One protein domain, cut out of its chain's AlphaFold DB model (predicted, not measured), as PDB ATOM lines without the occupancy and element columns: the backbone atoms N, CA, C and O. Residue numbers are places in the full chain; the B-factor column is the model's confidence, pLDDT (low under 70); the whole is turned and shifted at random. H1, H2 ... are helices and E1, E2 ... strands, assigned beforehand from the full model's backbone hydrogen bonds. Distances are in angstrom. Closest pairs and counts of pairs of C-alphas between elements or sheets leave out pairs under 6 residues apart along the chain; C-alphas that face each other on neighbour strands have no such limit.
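AT A GLANCE: This is residues 7 to 62 of the 72 residues of the protein "SusD-like starch-binding protein associating with outer membrane" of Dyadobacter jiangsuensis (UniProt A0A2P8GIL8). The model is a long, thin rod: a narrow hairpin of two short strands, E1 and E2, with a long looped link reaches towards one end, two short helices, H1 and H2, lie near its middle, and a free tail ending in the small helix H3 makes the other end. The printed part has 56 residues, with three named helices and two named strands in the order H1, H2, E1, E2, H3. The sheet has the order E1 - E2 and is antiparallel; the class is mixed, helices and strands, with 24 of the 56 residues in named elements, under half. The whole is extended, with a radius of gyration of the C-alphas of 17.1 A and spans of 60 by 24 by 18 A.

HOW THE PARTS SIT: H1, residues 7 to 13, and H2, residues 17 to 20, are close but not clearly touching, with the C-alphas of Ile 11 and Ala 17 the closest at 5.4 A. E1, residues 24 to 26, and E2, residues 38 to 41, form an antiparallel hairpin at 163 degrees between their directions. N 25 and O 40, and N 39 and O 25, are each 2.8 A apart, within hydrogen-bond range. H3, residues 56 to 61, is apart from H1, H2 and E1. Every O i to N i+4 pair is within range in H1 and H3; H2 is too short for such a pair.

IN THESE COORDINATES: H1 begins at C-alpha 7 (-52.724, -87.928, -1.661) and is 10.0 A long; H2 measures 5.1 A. E1 measures 6.1 A and E2 7.2 A. H3, 8.7 A long, ends at C-alpha 61 (-82.863, -79.318, 8.816).

THE WHOLE: The C-alphas of Gly 32 and Ala 62, the two farthest apart, are 59.8 A apart. Residues 52 to 62, of which 56 to 61 belong to H3, stand free. The links E1 to E2 and E2 to H3 are long. The printed part has no cut, and no printed residue is under 70 in pLDDT.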
ATOM      1  N   SER A   7     -52.656 -87.090  -0.453       90.75
ATOM      2  CA  SER A   7     -52.724 -87.928  -1.661       90.75
ATOM      3  C   SER A   7     -54.159 -88.182  -2.140       90.75
ATOM      4  O   SER A   7     -54.431 -88.160  -3.339       90.75
ATOM      5  N   HIS A   8     -55.104 -88.364  -1.213       90.38
ATOM      6  CA  HIS A   8     -56.502 -88.590  -1.574       90.38
ATOM      7  C   HIS A   8     -57.107 -87.360  -2.267       90.38
ATOM      8  O   HIS A   8     -57.702 -87.481  -3.337       90.38
ATOM      9  N   PHE A   9     -56.888 -86.170  -1.704       93.00
ATOM     10  CA  PHE A   9     -57.377 -84.920  -2.282       93.00
ATOM     11  C   PHE A   9     -56.688 -84.580  -3.608       93.00
ATOM     12  O   PHE A   9     -57.351 -84.075  -4.511       93.00
ATOM     13  N   ASP A  10     -55.399 -84.901  -3.760       95.25
ATOM     14  CA  ASP A  10     -54.667 -84.742  -5.023       95.25
ATOM     15  C   ASP A  10     -55.262 -85.603  -6.146       95.25
ATOM     16  O   ASP A  10     -55.548 -85.107  -7.236       95.25
ATOM     17  N   ILE A  11     -55.529 -86.881  -5.866       95.06
ATOM     18  CA  ILE A  11     -56.143 -87.809  -6.825       95.06
ATOM     19  C   ILE A  11     -57.529 -87.311  -7.269       95.06
ATOM     20  O   ILE A  11     -57.839 -87.332  -8.467       95.06
ATOM     21  N   LEU A  12     -58.342 -86.831  -6.319       94.44
ATOM     22  CA  LEU A  12     -59.676 -86.298  -6.601       94.44
ATOM     23  C   LEU A  12     -59.619 -84.992  -7.402       94.44
ATOM     24  O   LEU A  12     -60.252 -84.887  -8.452       94.44
ATOM     25  N   ARG A  13     -58.839 -83.997  -6.955       95.38
ATOM     26  CA  ARG A  13     -58.786 -82.678  -7.614       95.38
ATOM     27  C   ARG A  13     -58.199 -82.749  -9.020       95.38
ATOM     28  O   ARG A  13     -58.574 -81.954  -9.878       95.38
ATOM     29  N   TRP A  14     -57.298 -83.699  -9.270       96.31
ATOM     30  CA  TRP A  14     -56.728 -83.937 -10.595       96.31
ATOM     31  C   TRP A  14     -57.613 -84.785 -11.504       96.31
ATOM     32  O   TRP A  14     -57.243 -84.998 -12.655       96.31
ATOM     33  N   LYS A  15     -58.771 -85.255 -11.025       94.56
ATOM     34  CA  LYS A  15     -59.686 -86.123 -11.776       94.56
ATOM     35  C   LYS A  15     -58.990 -87.363 -12.342       94.56
ATOM     36  O   LYS A  15     -59.049 -87.646 -13.534       94.56
ATOM     37  N   THR A  16     -58.260 -88.064 -11.478       96.12
ATOM     38  CA  THR A  16     -57.546 -89.304 -11.838       96.12
ATOM     39  C   THR A  16     -58.016 -90.508 -11.025       96.12
ATOM     40  O   THR A  16     -57.459 -91.605 -11.136       96.12
ATOM     41  N   ALA A  17     -59.047 -90.322 -10.204       95.69
ATOM     42  CA  ALA A  17     -59.516 -91.303  -9.241       95.69
ATOM     43  C   ALA A  17     -60.024 -92.581  -9.910       95.69
ATOM     44  O   ALA A  17     -59.684 -93.670  -9.461       95.69
ATOM     45  N   GLU A  18     -60.709 -92.491 -11.047       95.25
ATOM     46  CA  GLU A  18     -61.181 -93.665 -11.785       95.25
ATOM     47  C   GLU A  18     -60.047 -94.532 -12.341       95.25
ATOM     48  O   GLU A  18     -60.231 -95.728 -12.548       95.25
ATOM     49  N   LYS A  19     -58.859 -93.952 -12.555       94.62
ATOM     50  CA  LYS A  19     -57.673 -94.678 -13.028       94.62
ATOM     51  C   LYS A  19     -56.858 -95.258 -11.879       94.62
ATOM     52  O   LYS A  19     -56.256 -96.318 -12.032       94.62
ATOM     53  N   VAL A  20     -56.782 -94.547 -10.755       94.06
ATOM     54  CA  VAL A  20     -55.913 -94.901  -9.621       94.06
ATOM     55  C   VAL A  20     -56.651 -95.755  -8.590       94.06
ATOM     56  O   VAL A  20     -56.104 -96.744  -8.107       94.06
ATOM     57  N   LEU A  21     -57.893 -95.399  -8.264       94.50
ATOM     58  CA  LEU A  21     -58.701 -96.036  -7.223       94.50
ATOM     59  C   LEU A  21     -59.536 -97.217  -7.731       94.50
ATOM     60  O   LEU A  21     -60.194 -97.844  -6.921       94.50
ATOM     61  N   ASN A  22     -59.497 -97.568  -9.017       95.75
ATOM     62  CA  ASN A  22     -60.085 -98.820  -9.528       95.75
ATOM     63  C   ASN A  22     -59.052 -99.945  -9.705       95.75
ATOM     64  O   ASN A  22     -59.321-100.945 -10.365       95.75
ATOM     65  N   LYS A  23     -57.846 -99.778  -9.152       93.31
ATOM     66  CA  LYS A  23     -56.789-100.795  -9.192       93.31
ATOM     67  C   LYS A  23     -56.757-101.606  -7.906       93.31
ATOM     68  O   LYS A  23     -57.058-101.100  -6.821       93.31
ATOM     69  N   GLU A  24     -56.326-102.852  -8.036       95.31
ATOM     70  CA  GLU A  24     -56.022-103.710  -6.899       95.31
ATOM     71  C   GLU A  24     -54.779-103.202  -6.167       95.31
ATOM     72  O   GLU A  24     -53.772-102.825  -6.770       95.31
ATOM     73  N   VAL A  25     -54.859-103.191  -4.841       94.31
ATOM     74  CA  VAL A  25     -53.708-102.973  -3.972       94.31
ATOM     75  C   VAL A  25     -53.125-104.334  -3.659       94.31
ATOM     76  O   VAL A  25     -53.800-105.166  -3.051       94.31
ATOM     77  N   VAL A  26     -51.879-104.549  -4.059       95.50
ATOM     78  CA  VAL A  26     -51.185-105.825  -3.884       95.50
ATOM     79  C   VAL A  26     -50.068-105.713  -2.853       95.50
ATOM     80  O   VAL A  26     -49.517-104.633  -2.628       95.50
ATOM     81  N   SER A  27     -49.751-106.833  -2.207       93.75
ATOM     82  CA  SER A  27     -48.551-106.969  -1.386       93.75
ATOM     83  C   SER A  27     -47.297-106.982  -2.255       93.75
ATOM     84  O   SER A  27     -47.363-107.099  -3.477       93.75
ATOM     85  N   ILE A  28     -46.134-106.918  -1.614       94.25
ATOM     86  CA  ILE A  28     -44.896-107.322  -2.274       94.25
ATOM     87  C   ILE A  28     -44.899-108.843  -2.474       94.25
ATOM     88  O   ILE A  28     -45.389-109.584  -1.617       94.25
ATOM     89  N   GLU A  29     -44.367-109.295  -3.605       96.19
ATOM     90  CA  GLU A  29     -44.031-110.696  -3.845       96.19
ATOM     91  C   GLU A  29     -42.542-110.906  -3.563       96.19
ATOM     92  O   GLU A  29     -41.694-110.161  -4.057       96.19
ATOM     93  N   VAL A  30     -42.223-111.923  -2.764       96.25
ATOM     94  CA  VAL A  30     -40.856-112.380  -2.505       96.25
ATOM     95  C   VAL A  30     -40.782-113.856  -2.903       96.25
ATOM     96  O   VAL A  30     -41.350-114.695  -2.196       96.25
ATOM     97  N   PRO A  31     -40.104-114.205  -4.013       95.19
ATOM     98  CA  PRO A  31     -40.045-115.578  -4.506       95.19
ATOM     99  C   PRO A  31     -39.607-116.574  -3.425       95.19
ATOM    100  O   PRO A  31     -38.596-116.377  -2.755       95.19
ATOM    101  N   GLY A  32     -40.393-117.635  -3.230       93.25
ATOM    102  CA  GLY A  32     -40.126-118.684  -2.238       93.25
ATOM    103  C   GLY A  32     -40.405-118.313  -0.774       93.25
ATOM    104  O   GLY A  32     -40.322-119.191   0.079       93.25
ATOM    105  N   VAL A  33     -40.762-117.057  -0.473       95.75
ATOM    106  CA  VAL A  33     -41.005-116.581   0.904       95.75
ATOM    107  C   VAL A  33     -42.417-116.021   1.071       95.75
ATOM    108  O   VAL A  33     -43.122-116.399   2.004       95.75
ATOM    109  N   LEU A  34     -42.847-115.133   0.173       93.62
ATOM    110  CA  LEU A  34     -44.135-114.452   0.261       93.62
ATOM    111  C   LEU A  34     -44.793-114.376  -1.124       93.62
ATOM    112  O   LEU A  34     -44.311-113.631  -1.976       93.62
ATOM    113  N   PRO A  35     -45.896-115.101  -1.372       93.50
ATOM    114  CA  PRO A  35     -46.626-114.962  -2.626       93.50
ATOM    115  C   PRO A  35     -47.321-113.598  -2.706       93.50
ATOM    116  O   PRO A  35     -47.726-113.043  -1.679       93.50
ATOM    117  N   LEU A  36     -47.514-113.096  -3.930       95.62
ATOM    118  CA  LEU A  36     -48.327-111.909  -4.185       95.62
ATOM    119  C   LEU A  36     -49.750-112.119  -3.646       95.62
ATOM    120  O   LEU A  36     -50.381-113.144  -3.907       95.62
ATOM    121  N   ARG A  37     -50.276-111.139  -2.909       95.31
ATOM    122  CA  ARG A  37     -51.656-111.151  -2.414       95.31
ATOM    123  C   ARG A  37     -52.352-109.847  -2.745       95.31
ATOM    124  O   ARG A  37     -51.775-108.775  -2.578       95.31
ATOM    125  N   ILE A  38     -53.618-109.940  -3.135       95.81
ATOM    126  CA  ILE A  38     -54.499-108.779  -3.219       95.81
ATOM    127  C   ILE A  38     -54.906-108.421  -1.788       95.81
ATOM    128  O   ILE A  38     -55.544-109.209  -1.095       95.81
ATOM    129  N   ILE A  39     -54.487-107.245  -1.336       95.38
ATOM    130  CA  ILE A  39     -54.795-106.711  -0.005       95.38
ATOM    131  C   ILE A  39     -56.155-106.018  -0.032       95.38
ATOM    132  O   ILE A  39     -56.919-106.101   0.926       95.38
ATOM    133  N   HIS A  40     -56.449-105.302  -1.119       94.31
ATOM    134  CA  HIS A  40     -57.676-104.529  -1.232       94.31
ATOM    135  C   HIS A  40     -58.075-104.327  -2.694       94.31
ATOM    136  O   HIS A  40     -57.286-103.827  -3.496       94.31
ATOM    137  N   THR A  41     -59.334-104.608  -3.015       94.38
ATOM    138  CA  THR A  41     -59.948-104.235  -4.294       94.38
ATOM    139  C   THR A  41     -60.733-102.953  -4.085       94.38
ATOM    140  O   THR A  41     -61.552-102.855  -3.174       94.38
ATOM    141  N   ARG A  42     -60.434-101.922  -4.869       93.12
ATOM    142  CA  ARG A  42     -61.080-100.614  -4.747       93.12
ATOM    143  C   ARG A  42     -62.025-100.391  -5.927       93.12
ATOM    144  O   ARG A  42     -61.778-100.898  -7.018       93.12
ATOM    145  N   ARG A  43     -63.100 -99.640  -5.683       94.62
ATOM    146  CA  ARG A  43     -64.066 -99.205  -6.694       94.62
ATOM    147  C   ARG A  43     -64.300 -97.708  -6.537       94.62
ATOM    148  O   ARG A  43     -64.460 -97.231  -5.419       94.62
ATOM    149  N   PHE A  44     -64.322 -97.009  -7.659       95.88
ATOM    150  CA  PHE A  44     -64.576 -95.586  -7.769       95.88
ATOM    151  C   PHE A  44     -65.380 -95.310  -9.041       95.88
ATOM    152  O   PHE A  44     -64.917 -95.577 -10.155       95.88
ATOM    153  N   ASP A  45     -66.580 -94.774  -8.867       95.88
ATOM    154  CA  ASP A  45     -67.461 -94.324  -9.933       95.88
ATOM    155  C   ASP A  45     -67.248 -92.828 -10.198       95.88
ATOM    156  O   ASP A  45     -67.635 -91.971  -9.403       95.88
ATOM    157  N   ALA A  46     -66.652 -92.492 -11.344       95.19
ATOM    158  CA  ALA A  46     -66.404 -91.104 -11.729       95.19
ATOM    159  C   ALA A  46     -67.677 -90.257 -11.881       95.19
ATOM    160  O   ALA A  46     -67.591 -89.034 -11.810       95.19
ATOM    161  N   ALA A  47     -68.848 -90.862 -12.091       94.56
ATOM    162  CA  ALA A  47     -70.094 -90.109 -12.171       94.56
ATOM    163  C   ALA A  47     -70.620 -89.697 -10.785       94.56
ATOM    164  O   ALA A  47     -71.443 -88.786 -10.701       94.56
ATOM    165  N   LYS A  48     -70.147 -90.339  -9.707       94.81
ATOM    166  CA  LYS A  48     -70.748 -90.242  -8.372       94.81
ATOM    167  C   LYS A  48     -69.768 -89.905  -7.250       94.81
ATOM    168  O   LYS A  48     -70.017 -88.989  -6.469       94.81
ATOM    169  N   ASP A  49     -68.634 -90.590  -7.195       96.00
ATOM    170  CA  ASP A  49     -67.772 -90.649  -6.009       96.00
ATOM    171  C   ASP A  49     -66.808 -89.455  -5.876       96.00
ATOM    172  O   ASP A  49     -66.078 -89.341  -4.891       96.00
ATOM    173  N   TYR A  50     -66.807 -88.522  -6.836       95.69
ATOM    174  CA  TYR A  50     -66.044 -87.270  -6.723       95.69
ATOM    175  C   TYR A  50     -66.620 -86.300  -5.690       95.69
ATOM    176  O   TYR A  50     -65.903 -85.421  -5.209       95.69
ATOM    177  N   GLN A  51     -67.902 -86.432  -5.365       94.50
ATOM    178  CA  GLN A  51     -68.573 -85.625  -4.358       94.50
ATOM    179  C   GLN A  51     -69.101 -86.546  -3.273       94.50
ATOM    180  O   GLN A  51     -69.622 -87.617  -3.562       94.50
ATOM    181  N   TRP A  52     -68.958 -86.133  -2.020       93.69
ATOM    182  CA  TRP A  52     -69.489 -86.893  -0.898       93.69
ATOM    183  C   TRP A  52     -70.989 -86.634  -0.769       93.69
ATOM    184  O   TRP A  52     -71.420 -85.511  -1.040       93.69
ATOM    185  N   PRO A  53     -71.794 -87.613  -0.335       96.31
ATOM    186  CA  PRO A  53     -73.186 -87.349  -0.020       96.31
ATOM    187  C   PRO A  53     -73.273 -86.336   1.124       96.31
ATOM    188  O   PRO A  53     -72.593 -86.457   2.146       96.31
ATOM    189  N   VAL A  54     -74.141 -85.342   0.964       95.81
ATOM    190  CA  VAL A  54     -74.545 -84.464   2.059       95.81
ATOM    191  C   VAL A  54     -75.360 -85.308   3.050       95.81
ATOM    192  O   VAL A  54     -76.269 -86.019   2.615       95.81
ATOM    193  N   PRO A  55     -75.065 -85.277   4.363       95.81
ATOM    194  CA  PRO A  55     -75.827 -86.039   5.348       95.81
ATOM    195  C   PRO A  55     -77.321 -85.700   5.310       95.81
ATOM    196  O   PRO A  55     -77.683 -84.524   5.318       95.81
ATOM    197  N   GLN A  56     -78.183 -86.722   5.339       94.06
ATOM    198  CA  GLN A  56     -79.636 -86.535   5.227       94.06
ATOM    199  C   GLN A  56     -80.183 -85.585   6.301       94.06
ATOM    200  O   GLN A  56     -80.932 -84.667   5.994       94.06
ATOM    201  N   THR A  57     -79.711 -85.717   7.541       96.50
ATOM    202  CA  THR A  57     -80.114 -84.838   8.645       96.50
ATOM    203  C   THR A  57     -79.769 -83.367   8.401       96.50
ATOM    204  O   THR A  57     -80.461 -82.488   8.906       96.50
ATOM    205  N   ALA A  58     -78.716 -83.060   7.636       95.00
ATOM    206  CA  ALA A  58     -78.390 -81.684   7.274       95.00
ATOM    207  C   ALA A  58     -79.382 -81.130   6.240       95.00
ATOM    208  O   ALA A  58     -79.785 -79.974   6.354       95.00
ATOM    209  N   ILE A  59     -79.796 -81.957   5.272       95.50
ATOM    210  CA  ILE A  59     -80.812 -81.611   4.266       95.50
ATOM    211  C   ILE A  59     -82.166 -81.383   4.947       95.50
ATOM    212  O   ILE A  59     -82.775 -80.334   4.752       95.50
ATOM    213  N   ASP A  60     -82.591 -82.305   5.814       94.50
ATOM    214  CA  ASP A  60     -83.882 -82.232   6.513       94.50
ATOM    215  C   ASP A  60     -84.011 -80.957   7.367       94.50
ATOM    216  O   ASP A  60     -85.090 -80.373   7.483       94.50
ATOM    217  N   ASN A  61     -82.899 -80.493   7.947       95.75
ATOM    218  CA  ASN A  61     -82.863 -79.318   8.816       95.75
ATOM    219  C   ASN A  61     -82.701 -77.979   8.067       95.75
ATOM    220  O   ASN A  61     -82.906 -76.921   8.666       95.75
ATOM    221  N   ALA A  62     -82.333 -77.981   6.782       94.38
ATOM    222  CA  ALA A  62     -82.006 -76.767   6.033       94.38
ATOM    223  C   ALA A  62     -82.902 -76.592   4.799       94.38
ATOM    224  O   ALA A  62     -82.736 -77.256   3.784       94.38
TER     225      ALA A  62